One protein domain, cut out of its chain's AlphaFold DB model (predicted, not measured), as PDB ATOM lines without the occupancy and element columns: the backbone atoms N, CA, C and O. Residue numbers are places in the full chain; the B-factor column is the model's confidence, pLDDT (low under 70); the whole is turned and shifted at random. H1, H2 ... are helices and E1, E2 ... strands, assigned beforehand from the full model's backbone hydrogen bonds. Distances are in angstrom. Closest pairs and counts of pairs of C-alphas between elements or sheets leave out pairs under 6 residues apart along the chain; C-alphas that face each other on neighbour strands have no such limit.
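AT A GLANCE: This is residues 25 to 128 of the 135 residues of an uncharacterized protein of Aspergillus calidoustus (UniProt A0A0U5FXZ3). A five-stranded antiparallel sheet forms a wall, and the long helix H1 and the short H2, side by side, make a loose second layer over it, leaving its other side bare. H1 only grazes the sheet with residues 36 to 47. The printed part has 104 residues and is mixed, in the order H1 E1 E2 E3 H2 E4 E5; the sheet's order is E1 E2 E3 E5 E4. The whole is compact, with a radius of gyration of the C-alphas of 14.0 A, and its outline is elongated, 44 by 25 by 25 A.

IN THESE COORDINATES: The strands are E1, residues 55 to 60, E2, 66 to 71, E3, 81 to 86, E4, 107 to 114, 20.1 A, and E5, 120 to 127, 23.6 A. H1, residues 25 to 49, spans 37.2 A from C-alpha 25 at (42.406, -54.074, -44.799). H2 is residues 94 to 100. E5 ends at C-alpha 127, (21.081, -30.421, -54.322).

HOW THE PARTS SIT: E1 E2 E3 form a meander, each strand the antiparallel neighbour of the one before: N 58 and O 68 are 3.0 A apart, N 69 and O 83 2.9 A. Across the antiparallel neighbours E3 and E5, N 84 and O 124 are within hydrogen-bond range at 2.8 A; across the antiparallel neighbours E5 and E4, N 123 and O 111 are within hydrogen-bond range at 2.9 A, and E4 bends by 53 degrees at residue 110. E3, H2, E4 form a split strand-helix-strand unit, two strands running the same way with E5 between them, and its crossover is right-handed. H1 touches H2 with residues 37 to 48 alone, the closest C-alphas being those of Gly 44 and Trp 100, 4.2 A, at a shallow tilt of 30 degrees, the same way. H2 is only just not on the sheet, with 4 pairs of C-alphas within 10 A. Each O i to N i+4 pair of H2 is within hydrogen-bond range, and 16 of 21 in H1.

THE WHOLE: The C-alphas farthest apart, Gln 25 and Ser 76, are 46.7 A apart. The printed part has no cut and no long link. The pLDDT is under 70 at residues 25 to 33, 62 to 64, 73 to 78, 87 to 88 and 113 to 121.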
ATOM      1  N   GLN A  25      43.423 -54.339 -43.775       48.81
ATOM      2  CA  GLN A  25      42.406 -54.074 -44.799       48.81
ATOM      3  C   GLN A  25      41.018 -53.912 -44.151       48.81
ATOM      4  O   GLN A  25      40.257 -53.013 -44.506       48.81
ATOM      5  N   LEU A  26      40.736 -54.684 -43.098       45.31
ATOM      6  CA  LEU A  26      39.564 -54.510 -42.226       45.31
ATOM      7  C   LEU A  26      39.646 -53.233 -41.370       45.31
ATOM      8  O   LEU A  26      38.639 -52.545 -41.181       45.31
ATOM      9  N   SER A  27      40.848 -52.875 -40.906       50.22
ATOM     10  CA  SER A  27      41.083 -51.692 -40.065       50.22
ATOM     11  C   SER A  27      41.164 -50.384 -40.862       50.22
ATOM     12  O   SER A  27      40.593 -49.387 -40.423       50.22
ATOM     13  N   ARG A  28      41.777 -50.358 -42.061       46.97
ATOM     14  CA  ARG A  28      41.755 -49.167 -42.942       46.97
ATOM     15  C   ARG A  28      40.346 -48.833 -43.431       46.97
ATOM     16  O   ARG A  28      39.964 -47.668 -43.394       46.97
ATOM     17  N   ASN A  29      39.546 -49.829 -43.804       52.84
ATOM     18  CA  ASN A  29      38.206 -49.580 -44.337       52.84
ATOM     19  C   ASN A  29      37.239 -48.995 -43.291       52.84
ATOM     20  O   ASN A  29      36.440 -48.122 -43.624       52.84
ATOM     21  N   LYS A  30      37.346 -49.388 -42.014       50.50
ATOM     22  CA  LYS A  30      36.435 -48.914 -40.952       50.50
ATOM     23  C   LYS A  30      36.926 -47.662 -40.208       50.50
ATOM     24  O   LYS A  30      36.100 -46.864 -39.770       50.50
ATOM     25  N   LEU A  31      38.242 -47.444 -40.087       47.00
ATOM     26  CA  LEU A  31      38.802 -46.288 -39.364       47.00
ATOM     27  C   LEU A  31      38.959 -45.027 -40.220       47.00
ATOM     28  O   LEU A  31      38.897 -43.929 -39.661       47.00
ATOM     29  N   HIS A  32      39.131 -45.150 -41.542       61.00
ATOM     30  CA  HIS A  32      39.192 -43.968 -42.405       61.00
ATOM     31  C   HIS A  32      37.819 -43.296 -42.546       61.00
ATOM     32  O   HIS A  32      37.744 -42.076 -42.501       61.00
ATOM     33  N   HIS A  33      36.721 -44.054 -42.585       68.81
ATOM     34  CA  HIS A  33      35.389 -43.492 -42.820       68.81
ATOM     35  C   HIS A  33      34.807 -42.764 -41.605       68.81
ATOM     36  O   HIS A  33      34.259 -41.676 -41.756       68.81
ATOM     37  N   GLU A  34      34.908 -43.316 -40.396       79.19
ATOM     38  CA  GLU A  34      34.158 -42.788 -39.244       79.19
ATOM     39  C   GLU A  34      34.604 -41.372 -38.825       79.19
ATOM     40  O   GLU A  34      33.782 -40.566 -38.391       79.19
ATOM     41  N   LYS A  35      35.886 -41.017 -38.996       79.44
ATOM     42  CA  LYS A  35      36.354 -39.642 -38.734       79.44
ATOM     43  C   LYS A  35      35.771 -38.644 -39.737       79.44
ATOM     44  O   LYS A  35      35.332 -37.576 -39.316       79.44
ATOM     45  N   PHE A  36      35.712 -39.007 -41.022       81.12
ATOM     46  CA  PHE A  36      35.066 -38.182 -42.048       81.12
ATOM     47  C   PHE A  36      33.564 -38.059 -41.796       81.12
ATOM     48  O   PHE A  36      33.044 -36.949 -41.829       81.12
ATOM     49  N   HIS A  37      32.892 -39.154 -41.419       87.62
ATOM     50  CA  HIS A  37      31.486 -39.118 -41.014       87.62
ATOM     51  C   HIS A  37      31.270 -38.139 -39.863       87.62
ATOM     52  O   HIS A  37      30.429 -37.256 -39.964       87.62
ATOM     53  N   ARG A  38      32.058 -38.225 -38.784       90.31
ATOM     54  CA  ARG A  38      31.917 -37.317 -37.634       90.31
ATOM     55  C   ARG A  38      32.187 -35.861 -37.988       90.31
ATOM     56  O   ARG A  38      31.485 -34.988 -37.475       90.31
ATOM     57  N   LEU A  39      33.182 -35.598 -38.835       88.62
ATOM     58  CA  LEU A  39      33.470 -34.252 -39.325       88.62
ATOM     59  C   LEU A  39      32.274 -33.711 -40.114       88.62
ATOM     60  O   LEU A  39      31.733 -32.668 -39.756       88.62
ATOM     61  N   LEU A  40      31.823 -34.448 -41.128       89.81
ATOM     62  CA  LEU A  40      30.712 -34.042 -41.984       89.81
ATOM     63  C   LEU A  40      29.396 -33.923 -41.212       89.81
ATOM     64  O   LEU A  40      28.664 -32.967 -41.435       89.81
ATOM     65  N   ILE A  41      29.126 -34.809 -40.252       93.25
ATOM     66  CA  ILE A  41      27.975 -34.705 -39.343       93.25
ATOM     67  C   ILE A  41      28.058 -33.414 -38.526       93.25
ATOM     68  O   ILE A  41      27.088 -32.665 -38.439       93.25
ATOM     69  N   SER A  42      29.219 -33.130 -37.930       94.31
ATOM     70  CA  SER A  42      29.403 -31.928 -37.109       94.31
ATOM     71  C   SER A  42      29.205 -30.655 -37.928       94.31
ATOM     72  O   SER A  42      28.568 -29.717 -37.447       94.31
ATOM     73  N   LEU A  43      29.698 -30.640 -39.170       92.06
ATOM     74  CA  LEU A  43      29.506 -29.532 -40.101       92.06
ATOM     75  C   LEU A  43      28.039 -29.380 -40.507       92.06
ATOM     76  O   LEU A  43      27.508 -28.287 -40.359       92.06
ATOM     77  N   GLY A  44      27.349 -30.452 -40.904       90.81
ATOM     78  CA  GLY A  44      25.924 -30.392 -41.253       90.81
ATOM     79  C   GLY A  44      25.064 -29.867 -40.098       90.81
ATOM     80  O   GLY A  44      24.277 -28.930 -40.261       90.81
ATOM     81  N   LEU A  45      25.299 -30.377 -38.884       91.88
ATOM     82  CA  LEU A  45      24.619 -29.901 -37.678       91.88
ATOM     83  C   LEU A  45      24.936 -28.433 -37.354       91.88
ATOM     84  O   LEU A  45      24.066 -27.720 -36.847       91.88
ATOM     85  N   ALA A  46      26.166 -27.978 -37.604       90.69
ATOM     86  CA  ALA A  46      26.552 -26.583 -37.421       90.69
ATOM     87  C   ALA A  46      25.866 -25.680 -38.455       90.69
ATOM     88  O   ALA A  46      25.252 -24.690 -38.067       90.69
ATOM     89  N   THR A  47      25.884 -26.061 -39.733       87.19
ATOM     90  CA  THR A  47      25.230 -25.348 -40.838       87.19
ATOM     91  C   THR A  47      23.744 -25.141 -40.566       87.19
ATOM     92  O   THR A  47      23.247 -24.020 -40.657       87.19
ATOM     93  N   ARG A  48      23.038 -26.183 -40.104       83.81
ATOM     94  CA  ARG A  48      21.611 -26.086 -39.745       83.81
ATOM     95  C   ARG A  48      21.333 -25.125 -38.587       83.81
ATOM     96  O   ARG A  48      20.261 -24.534 -38.524       83.81
ATOM     97  N   ARG A  49      22.278 -24.969 -37.655       86.25
ATOM     98  CA  ARG A  49      22.154 -24.049 -36.508       86.25
ATOM     99  C   ARG A  49      22.694 -22.649 -36.794       86.25
ATOM    100  O   ARG A  49      22.456 -21.736 -36.007       86.25
ATOM    101  N   MET A  50      23.417 -22.472 -37.893       85.88
ATOM    102  CA  MET A  50      24.052 -21.220 -38.282       85.88
ATOM    103  C   MET A  50      23.576 -20.814 -39.683       85.88
ATOM    104  O   MET A  50      24.344 -20.879 -40.638       85.88
ATOM    105  N   PRO A  51      22.335 -20.306 -39.822       76.12
ATOM    106  CA  PRO A  51      21.715 -20.013 -41.124       76.12
ATOM    107  C   PRO A  51      22.416 -18.907 -41.932       76.12
ATOM    108  O   PRO A  51      22.051 -18.634 -43.069       76.12
ATOM    109  N   ARG A  52      23.415 -18.239 -41.345       83.12
ATOM    110  CA  ARG A  52      24.261 -17.243 -42.018       83.12
ATOM    111  C   ARG A  52      25.501 -17.850 -42.675       83.12
ATOM    112  O   ARG A  52      26.248 -17.113 -43.313       83.12
ATOM    113  N   ILE A  53      25.758 -19.143 -42.482       84.94
ATOM    114  CA  ILE A  53      26.808 -19.844 -43.216       84.94
ATOM    115  C   ILE A  53      26.339 -19.970 -44.665       84.94
ATOM    116  O   ILE A  53      25.347 -20.636 -44.952       84.94
ATOM    117  N   HIS A  54      27.059 -19.290 -45.552       86.19
ATOM    118  CA  HIS A  54      26.811 -19.295 -46.992       86.19
ATOM    119  C   HIS A  54      27.743 -20.235 -47.742       86.19
ATOM    120  O   HIS A  54      27.428 -20.633 -48.855       86.19
ATOM    121  N   GLU A  55      28.879 -20.579 -47.142       89.56
ATOM    122  CA  GLU A  55      29.892 -21.406 -47.775       89.56
ATOM    123  C   GLU A  55      30.711 -22.140 -46.711       89.56
ATOM    124  O   GLU A  55      31.042 -21.566 -45.666       89.56
ATOM    125  N   ILE A  56      31.035 -23.403 -46.979       90.19
ATOM    126  CA  ILE A  56      32.070 -24.162 -46.274       90.19
ATOM    127  C   ILE A  56      32.895 -24.866 -47.343       90.19
ATOM    128  O   ILE A  56      32.352 -25.678 -48.084       90.19
ATOM    129  N   SER A  57      34.197 -24.605 -47.388       91.12
ATOM    130  CA  SER A  57      35.119 -25.301 -48.283       91.12
ATOM    131  C   SER A  57      36.372 -25.735 -47.531       91.12
ATOM    132  O   SER A  57      36.912 -24.997 -46.701       91.12
ATOM    133  N   PHE A  58      36.815 -26.969 -47.763       88.00
ATOM    134  CA  PHE A  58      38.058 -27.479 -47.189       88.00
ATOM    135  C   PHE A  58      38.645 -28.616 -48.023       88.00
ATOM    136  O   PHE A  58      37.935 -29.328 -48.728       88.00
ATOM    137  N   VAL A  59      39.959 -28.801 -47.872       85.88
ATOM    138  CA  VAL A  59      40.720 -29.875 -48.511       85.88
ATOM    139  C   VAL A  59      41.472 -30.664 -47.448       85.88
ATOM    140  O   VAL A  59      42.202 -30.085 -46.638       85.88
ATOM    141  N   ILE A  60      41.334 -31.988 -47.455       80.81
ATOM    142  CA  ILE A  60      42.094 -32.895 -46.584       80.81
ATOM    143  C   ILE A  60      43.014 -33.738 -47.461       80.81
ATOM    144  O   ILE A  60      42.543 -34.464 -48.322       80.81
ATOM    145  N   ARG A  61      44.332 -33.652 -47.235       76.81
ATOM    146  CA  ARG A  61      45.351 -34.346 -48.056       76.81
ATOM    147  C   ARG A  61      46.037 -35.521 -47.361       76.81
ATOM    148  O   ARG A  61      46.753 -36.275 -47.999       76.81
ATOM    149  N   GLU A  62      45.858 -35.663 -46.050       63.72
ATOM    150  CA  GLU A  62      46.673 -36.572 -45.230       63.72
ATOM    151  C   GLU A  62      46.225 -38.049 -45.303       63.72
ATOM    152  O   GLU A  62      47.013 -38.940 -45.001       63.72
ATOM    153  N   TYR A  63      44.983 -38.334 -45.721       59.72
ATOM    154  CA  TYR A  63      44.393 -39.684 -45.627       59.72
ATOM    155  C   TYR A  63      43.795 -40.207 -46.939       59.72
ATOM    156  O   TYR A  63      43.984 -41.368 -47.283       59.72
ATOM    157  N   SER A  64      43.076 -39.346 -47.644       63.41
ATOM    158  CA  SER A  64      42.654 -39.457 -49.039       63.41
ATOM    159  C   SER A  64      42.378 -38.022 -49.449       63.41
ATOM    160  O   SER A  64      41.762 -37.312 -48.650       63.41
ATOM    161  N   GLU A  65      42.837 -37.585 -50.621       74.06
ATOM    162  CA  GLU A  65      42.502 -36.249 -51.114       74.06
ATOM    163  C   GLU A  65      40.979 -36.112 -51.110       74.06
ATOM    164  O   GLU A  65      40.297 -36.885 -51.777       74.06
ATOM    165  N   MET A  66      40.456 -35.239 -50.252       81.56
ATOM    166  CA  MET A  66      39.037 -34.932 -50.152       81.56
ATOM    167  C   MET A  66      38.876 -33.436 -50.321       81.56
ATOM    168  O   MET A  66      39.308 -32.679 -49.449       81.56
ATOM    169  N   ASP A  67      38.221 -33.056 -51.405       87.00
ATOM    170  CA  ASP A  67      37.738 -31.711 -51.645       87.00
ATOM    171  C   ASP A  67      36.258 -31.687 -51.279       87.00
ATOM    172  O   ASP A  67      35.462 -32.495 -51.767       87.00
ATOM    173  N   PHE A  68      35.896 -30.791 -50.372       89.50
ATOM    174  CA  PHE A  68      34.523 -30.615 -49.932       89.50
ATOM    175  C   PHE A  68      34.110 -29.167 -50.110       89.50
ATOM    176  O   PHE A  68      34.811 -28.261 -49.651       89.50
ATOM    177  N   GLU A  69      32.933 -28.968 -50.692       89.88
ATOM    178  CA  GLU A  69      32.318 -27.665 -50.871       89.88
ATOM    179  C   GLU A  69      30.834 -27.740 -50.511       89.88
ATOM    180  O   GLU A  69      30.102 -28.628 -50.937       89.88
ATOM    181  N   PHE A  70      30.377 -26.777 -49.728       89.56
ATOM    182  CA  PHE A  70      28.974 -26.526 -49.453       89.56
ATOM    183  C   PHE A  70      28.690 -25.064 -49.740       89.56
ATOM    184  O   PHE A  70      29.469 -24.203 -49.331       89.56
ATOM    185  N   TRP A  71      27.546 -24.787 -50.355       87.19
ATOM    186  CA  TRP A  71      27.069 -23.429 -50.547       87.19
ATOM    187  C   TRP A  71      25.569 -23.309 -50.280       87.19
ATOM    188  O   TRP A  71      24.763 -24.197 -50.566       87.19
ATOM    189  N   ASN A  72      25.211 -22.166 -49.705       82.19
ATOM    190  CA  ASN A  72      23.849 -21.757 -49.410       82.19
ATOM    191  C   ASN A  72      23.673 -20.298 -49.823       82.19
ATOM    192  O   ASN A  72      24.202 -19.372 -49.191       82.19
ATOM    193  N   SER A  73      22.957 -20.100 -50.916       67.81
ATOM    194  CA  SER A  73      22.844 -18.817 -51.587       67.81
ATOM    195  C   SER A  73      22.117 -17.783 -50.735       67.81
ATOM    196  O   SER A  73      21.162 -18.066 -50.014       67.81
ATOM    197  N   ARG A  74      22.537 -16.520 -50.851       57.41
ATOM    198  CA  ARG A  74      21.784 -15.381 -50.311       57.41
ATOM    199  C   ARG A  74      20.585 -15.074 -51.212       57.41
ATOM    200  O   ARG A  74      20.646 -14.158 -52.025       57.41
ATOM    201  N   GLY A  75      19.492 -15.804 -51.047       55.12
ATOM    202  CA  GLY A  75      18.242 -15.537 -51.759       55.12
ATOM    203  C   GLY A  75      17.176 -16.560 -51.405       55.12
ATOM    204  O   GLY A  75      17.504 -17.691 -51.076       55.12
ATOM    205  N   SER A  76      15.905 -16.161 -51.438       53.28
ATOM    206  CA  SER A  76      14.767 -16.987 -51.010       53.28
ATOM    207  C   SER A  76      14.515 -18.244 -51.852       53.28
ATOM    208  O   SER A  76      13.693 -19.055 -51.440       53.28
ATOM    209  N   ASP A  77      15.211 -18.419 -52.981       56.59
ATOM    210  CA  ASP A  77      14.818 -19.390 -54.009       56.59
ATOM    211  C   ASP A  77      15.926 -20.358 -54.452       56.59
ATOM    212  O   ASP A  77      15.678 -21.194 -55.319       56.59
ATOM    213  N   GLU A  78      17.131 -20.299 -53.879       64.38
ATOM    214  CA  GLU A  78      18.186 -21.265 -54.213       64.38
ATOM    215  C   GLU A  78      18.355 -22.293 -53.091       64.38
ATOM    216  O   GLU A  78      18.542 -21.969 -51.917       64.38
ATOM    217  N   THR A  79      18.244 -23.564 -53.469       73.31
ATOM    218  CA  THR A  79      18.391 -24.711 -52.577       73.31
ATOM    219  C   THR A  79      19.852 -24.880 -52.163       73.31
ATOM    220  O   THR A  79      20.728 -24.822 -53.035       73.31
ATOM    221  N   PRO A  80      20.133 -25.168 -50.877       83.44
ATOM    222  CA  PRO A  80      21.469 -25.556 -50.448       83.44
ATOM    223  C   PRO A  80      22.011 -26.680 -51.330       83.44
ATOM    224  O   PRO A  80      21.249 -27.533 -51.799       83.44
ATOM    225  N   SER A  81      23.313 -26.651 -51.584       86.69
ATOM    226  CA  SER A  81      23.986 -27.665 -52.388       86.69
ATOM    227  C   SER A  81      25.364 -27.979 -51.820       86.69
ATOM    228  O   SER A  81      25.972 -27.178 -51.106       86.69
ATOM    229  N   MET A  82      25.828 -29.186 -52.110       89.56
ATOM    230  CA  MET A  82      27.080 -29.725 -51.613       89.56
ATOM    231  C   MET A  82      27.738 -30.532 -52.719       89.56
ATOM    232  O   MET A  82      27.070 -31.315 -53.388       89.56
ATOM    233  N   ARG A  83      29.047 -30.363 -52.858       88.69
ATOM    234  CA  ARG A  83      29.925 -31.141 -53.722       88.69
ATOM    235  C   ARG A  83      31.003 -31.794 -52.883       88.69
ATOM    236  O   ARG A  83      31.574 -31.178 -51.980       88.69
ATOM    237  N   MET A  84      31.306 -33.038 -53.208       86.81
ATOM    238  CA  MET A  84      32.460 -33.731 -52.668       86.81
ATOM    239  C   MET A  84      33.198 -34.476 -53.764       86.81
ATOM    240  O   MET A  84      32.600 -35.164 -54.587       86.81
ATOM    241  N   ARG A  85      34.519 -34.376 -53.720       83.75
ATOM    242  CA  ARG A  85      35.428 -35.199 -54.500       83.75
ATOM    243  C   ARG A  85      36.378 -35.884 -53.543       83.75
ATOM    244  O   ARG A  85      36.952 -35.226 -52.680       83.75
ATOM    245  N   ASN A  86      36.559 -37.190 -53.670       79.19
ATOM    246  CA  ASN A  86      37.438 -37.917 -52.767       79.19
ATOM    247  C   ASN A  86      38.187 -39.075 -53.445       79.19
ATOM    248  O   ASN A  86      37.584 -39.916 -54.102       79.19
ATOM    249  N   ALA A  87      39.491 -39.181 -53.190       65.12
ATOM    250  CA  ALA A  87      40.413 -40.197 -53.724       65.12
ATOM    251  C   ALA A  87      40.377 -41.549 -52.979       65.12
ATOM    252  O   ALA A  87      41.370 -42.266 -52.907       65.12
ATOM    253  N   GLY A  88      39.266 -41.870 -52.311       66.56
ATOM    254  CA  GLY A  88      39.213 -42.990 -51.359       66.56
ATOM    255  C   GLY A  88      37.901 -43.759 -51.325       66.56
ATOM    256  O   GLY A  88      37.671 -44.511 -50.383       66.56
ATOM    257  N   GLY A  89      37.006 -43.528 -52.289       70.25
ATOM    258  CA  GLY A  89      35.702 -44.202 -52.332       70.25
ATOM    259  C   GLY A  89      34.742 -43.887 -51.173       70.25
ATOM    260  O   GLY A  89      33.740 -44.580 -51.021       70.25
ATOM    261  N   TYR A  90      35.029 -42.867 -50.356       77.75
ATOM    262  CA  TYR A  90      34.125 -42.331 -49.342       77.75
ATOM    263  C   TYR A  90      32.730 -42.102 -49.917       77.75
ATOM    264  O   TYR A  90      32.546 -41.390 -50.903       77.75
ATOM    265  N   LYS A  91      31.745 -42.692 -49.247       79.81
ATOM    266  CA  LYS A  91      30.331 -42.498 -49.520       79.81
ATOM    267  C   LYS A  91      29.647 -42.070 -48.219       79.81
ATOM    268  O   LYS A  91      29.796 -42.786 -47.224       79.81
ATOM    269  N   PRO A  92      28.919 -40.941 -48.205       85.56
ATOM    270  CA  PRO A  92      28.074 -40.561 -47.080       85.56
ATOM    271  C   PRO A  92      27.079 -41.668 -46.722       85.56
ATOM    272  O   PRO A  92      26.515 -42.312 -47.608       85.56
ATOM    273  N   ASP A  93      26.844 -41.864 -45.427       88.19
ATOM    274  CA  ASP A  93      25.753 -42.696 -44.924       88.19
ATOM    275  C   ASP A  93      24.531 -41.849 -44.526       88.19
ATOM    276  O   ASP A  93      24.532 -40.615 -44.602       88.19
ATOM    277  N   GLU A  94      23.477 -42.524 -44.068       90.19
ATOM    278  CA  GLU A  94      22.233 -41.893 -43.615       90.19
ATOM    279  C   GLU A  94      22.452 -40.859 -42.498       90.19
ATOM    280  O   GLU A  94      21.749 -39.853 -42.455       90.19
ATOM    281  N   ARG A  95      23.451 -41.048 -41.621       92.75
ATOM    282  CA  ARG A  95      23.735 -40.119 -40.513       92.75
ATOM    283  C   ARG A  95      24.268 -38.792 -41.041       92.75
ATOM    284  O   ARG A  95      23.936 -37.731 -40.514       92.75
ATOM    285  N   VAL A  96      25.112 -38.846 -42.072       91.00
ATOM    286  CA  VAL A  96      25.606 -37.644 -42.758       91.00
ATOM    287  C   VAL A  96      24.450 -36.960 -43.482       91.00
ATOM    288  O   VAL A  96      24.261 -35.760 -43.296       91.00
ATOM    289  N   ALA A  97      23.637 -37.711 -44.227       90.69
ATOM    290  CA  ALA A  97      22.471 -37.166 -44.921       90.69
ATOM    291  C   ALA A  97      21.500 -36.456 -43.954       90.69
ATOM    292  O   ALA A  97      21.146 -35.296 -44.168       90.69
ATOM    293  N   GLU A  98      21.171 -37.081 -42.820       91.62
ATOM    294  CA  GLU A  98      20.317 -36.508 -41.771       91.62
ATOM    295  C   GLU A  98      20.905 -35.222 -41.163       91.62
ATOM    296  O   GLU A  98      20.197 -34.227 -40.953       91.62
ATOM    297  N   ALA A  99      22.213 -35.215 -40.886       92.06
ATOM    298  CA  ALA A  99      22.893 -34.058 -40.313       92.06
ATOM    299  C   ALA A  99      22.818 -32.832 -41.232       92.06
ATOM    300  O   ALA A  99      22.675 -31.711 -40.746       92.06
ATOM    301  N   TRP A 100      22.877 -33.050 -42.542       90.06
ATOM    302  CA  TRP A 100      22.782 -32.012 -43.565       90.06
ATOM    303  C   TRP A 100      21.334 -31.718 -43.995       90.06
ATOM    304  O   TRP A 100      21.037 -30.617 -44.457       90.06
ATOM    305  N   GLY A 101      20.404 -32.645 -43.762       87.56
ATOM    306  CA  GLY A 101      18.983 -32.489 -44.069       87.56
ATOM    307  C   GLY A 101      18.616 -32.778 -45.526       87.56
ATOM    308  O   GLY A 101      17.616 -32.237 -45.990       87.56
ATOM    309  N   PHE A 102      19.411 -33.585 -46.233       86.19
ATOM    310  CA  PHE A 102      19.080 -34.110 -47.565       86.19
ATOM    311  C   PHE A 102      18.731 -35.605 -47.479       86.19
ATOM    312  O   PHE A 102      19.053 -36.262 -46.487       86.19
ATOM    313  N   ALA A 103      18.057 -36.147 -48.496       87.88
ATOM    314  CA  ALA A 103      17.797 -37.582 -48.592       87.88
ATOM    315  C   ALA A 103      18.974 -38.264 -49.300       87.88
ATOM    316  O   ALA A 103      19.465 -37.736 -50.291       87.88
ATOM    317  N   LEU A 104      19.455 -39.417 -48.827       86.81
ATOM    318  CA  LEU A 104      20.656 -40.048 -49.402       86.81
ATOM    319  C   LEU A 104      20.488 -40.384 -50.897       86.81
ATOM    320  O   LEU A 104      21.471 -40.464 -51.627       86.81
ATOM    321  N   GLU A 105      19.249 -40.542 -51.354       87.56
ATOM    322  CA  GLU A 105      18.865 -40.736 -52.752       87.56
ATOM    323  C   GLU A 105      19.092 -39.497 -53.630       87.56
ATOM    324  O   GLU A 105      19.224 -39.641 -54.841       87.56
ATOM    325  N   ASP A 106      19.159 -38.305 -53.029       85.38
ATOM    326  CA  ASP A 106      19.490 -37.047 -53.709       85.38
ATOM    327  C   ASP A 106      21.004 -36.918 -53.977       85.38
ATOM    328  O   ASP A 106      21.435 -35.975 -54.639       85.38
ATOM    329  N   LEU A 107      21.829 -37.830 -53.441       86.50
ATOM    330  CA  LEU A 107      23.266 -37.857 -53.699       86.50
ATOM    331  C   LEU A 107      23.537 -38.468 -55.078       86.50
ATOM    332  O   LEU A 107      23.479 -39.687 -55.268       86.50
ATOM    333  N   GLU A 108      23.894 -37.618 -56.028       85.75
ATOM    334  CA  GLU A 108      24.219 -38.008 -57.391       85.75
ATOM    335  C   GLU A 108      25.729 -38.240 -57.517       85.75
ATOM    336  O   GLU A 108      26.535 -37.345 -57.280       85.75
ATOM    337  N   VAL A 109      26.128 -39.464 -57.875       82.75
ATOM    338  CA  VAL A 109      27.534 -39.833 -58.108       82.75
ATOM    339  C   VAL A 109      27.812 -39.780 -59.608       82.75
ATOM    340  O   VAL A 109      27.281 -40.601 -60.359       82.75
ATOM    341  N   PHE A 110      28.655 -38.846 -60.051       77.88
ATOM    342  CA  PHE A 110      28.907 -38.610 -61.483       77.88
ATOM    343  C   PHE A 110      30.209 -39.227 -61.979       77.88
ATOM    344  O   PHE A 110      30.318 -39.571 -63.156       77.88
ATOM    345  N   GLN A 111      31.195 -39.384 -61.096       72.19
ATOM    346  CA  GLN A 111      32.440 -40.077 -61.408       72.19
ATOM    347  C   GLN A 111      32.764 -41.065 -60.300       72.19
ATOM    348  O   GLN A 111      32.725 -40.739 -59.117       72.19
ATOM    349  N   ASN A 112      33.060 -42.291 -60.712       70.50
ATOM    350  CA  ASN A 112      33.598 -43.346 -59.870       70.50
ATOM    351  C   ASN A 112      34.629 -44.089 -60.718       70.50
ATOM    352  O   ASN A 112      34.307 -45.060 -61.407       70.50
ATOM    353  N   THR A 113      35.828 -43.522 -60.788       66.62
ATOM    354  CA  THR A 113      36.867 -43.945 -61.729       66.62
ATOM    355  C   THR A 113      38.204 -44.076 -61.031       66.62
ATOM    356  O   THR A 113      38.495 -43.372 -60.069       66.62
ATOM    357  N   GLU A 114      39.024 -44.976 -61.550       67.94
ATOM    358  CA  GLU A 114      40.430 -45.105 -61.196       67.94
ATOM    359  C   GLU A 114      41.240 -44.167 -62.100       67.94
ATOM    360  O   GLU A 114      41.022 -44.143 -63.317       67.94
ATOM    361  N   ASP A 115      42.106 -43.338 -61.525       66.19
ATOM    362  CA  ASP A 115      42.995 -42.493 -62.316       66.19
ATOM    363  C   ASP A 115      44.164 -43.299 -62.912       66.19
ATOM    364  O   ASP A 115      44.325 -44.501 -62.693       66.19
ATOM    365  N   SER A 116      45.025 -42.629 -63.680       63.44
ATOM    366  CA  SER A 116      46.208 -43.255 -64.281       63.44
ATOM    367  C   SER A 116      47.239 -43.779 -63.269       63.44
ATOM    368  O   SER A 116      48.157 -44.492 -63.677       63.44
ATOM    369  N   ASN A 117      47.117 -43.424 -61.987       64.62
ATOM    370  CA  ASN A 117      47.986 -43.869 -60.901       64.62
ATOM    371  C   ASN A 117      47.390 -45.038 -60.100       64.62
ATOM    372  O   ASN A 117      48.087 -45.588 -59.246       64.62
ATOM    373  N   GLY A 118      46.150 -45.444 -60.388       63.62
ATOM    374  CA  GLY A 118      45.448 -46.488 -59.643       63.62
ATOM    375  C   GLY A 118      44.617 -45.968 -58.465       63.62
ATOM    376  O   GLY A 118      44.139 -46.762 -57.654       63.62
ATOM    377  N   ASP A 119      44.456 -44.649 -58.331       64.69
ATOM    378  CA  ASP A 119      43.695 -44.043 -57.243       64.69
ATOM    379  C   ASP A 119      42.209 -43.961 -57.621       64.69
ATOM    380  O   ASP A 119      41.835 -43.445 -58.676       64.69
ATOM    381  N   HIS A 120      41.332 -44.470 -56.752       67.31
ATOM    382  CA  HIS A 120      39.883 -44.439 -56.967       67.31
ATOM    383  C   HIS A 120      39.281 -43.117 -56.498       67.31
ATOM    384  O   HIS A 120      39.223 -42.843 -55.298       67.31
ATOM    385  N   PHE A 121      38.740 -42.336 -57.431       69.44
ATOM    386  CA  PHE A 121      38.048 -41.089 -57.131       69.44
ATOM    387  C   PHE A 121      36.540 -41.252 -57.244       69.44
ATOM    388  O   PHE A 121      36.031 -41.795 -58.226       69.44
ATOM    389  N   VAL A 122      35.838 -40.722 -56.246       76.19
ATOM    390  CA  VAL A 122      34.393 -40.518 -56.275       76.19
ATOM    391  C   VAL A 122      34.125 -39.021 -56.293       76.19
ATOM    392  O   VAL A 122      34.677 -38.284 -55.479       76.19
ATOM    393  N   GLU A 123      33.301 -38.575 -57.234       82.88
ATOM    394  CA  GLU A 123      32.757 -37.219 -57.273       82.88
ATOM    395  C   GLU A 123      31.237 -37.306 -57.169       82.88
ATOM    396  O   GLU A 123      30.591 -38.034 -57.935       82.88
ATOM    397  N   ALA A 124      30.685 -36.590 -56.195       84.06
ATOM    398  CA  ALA A 124      29.265 -36.578 -55.915       84.06
ATOM    399  C   ALA A 124      28.781 -35.169 -55.574       84.06
ATOM    400  O   ALA A 124      29.414 -34.475 -54.775       84.06
ATOM    401  N   ASP A 125      27.622 -34.803 -56.117       85.69
ATOM    402  CA  ASP A 125      26.896 -33.595 -55.727       85.69
ATOM    403  C   ASP A 125      25.558 -33.989 -55.104       85.69
ATOM    404  O   ASP A 125      24.986 -35.046 -55.376       85.69
ATOM    405  N   VAL A 126      25.042 -33.113 -54.255       85.56
ATOM    406  CA  VAL A 126      23.652 -33.147 -53.825       85.56
ATOM    407  C   VAL A 126      23.099 -31.736 -53.833       85.56
ATOM    408  O   VAL A 126      23.694 -30.798 -53.295       85.56
ATOM    409  N   THR A 127      21.923 -31.605 -54.424       81.00
ATOM    410  CA  THR A 127      21.081 -30.421 -54.322       81.00
ATOM    411  C   THR A 127      19.853 -30.811 -53.524       81.00
ATOM    412  O   THR A 127      19.225 -31.830 -53.802       81.00
ATOM    413  N   TRP A 128      19.512 -30.027 -52.503       80.31
ATOM    414  CA  TRP A 128      18.424 -30.389 -51.604       80.31
ATOM    415  C   TRP A 128      17.104 -30.372 -52.377       80.31
ATOM    416  O   TRP A 128      16.576 -29.308 -52.697       80.31
TER     417      TRP A 128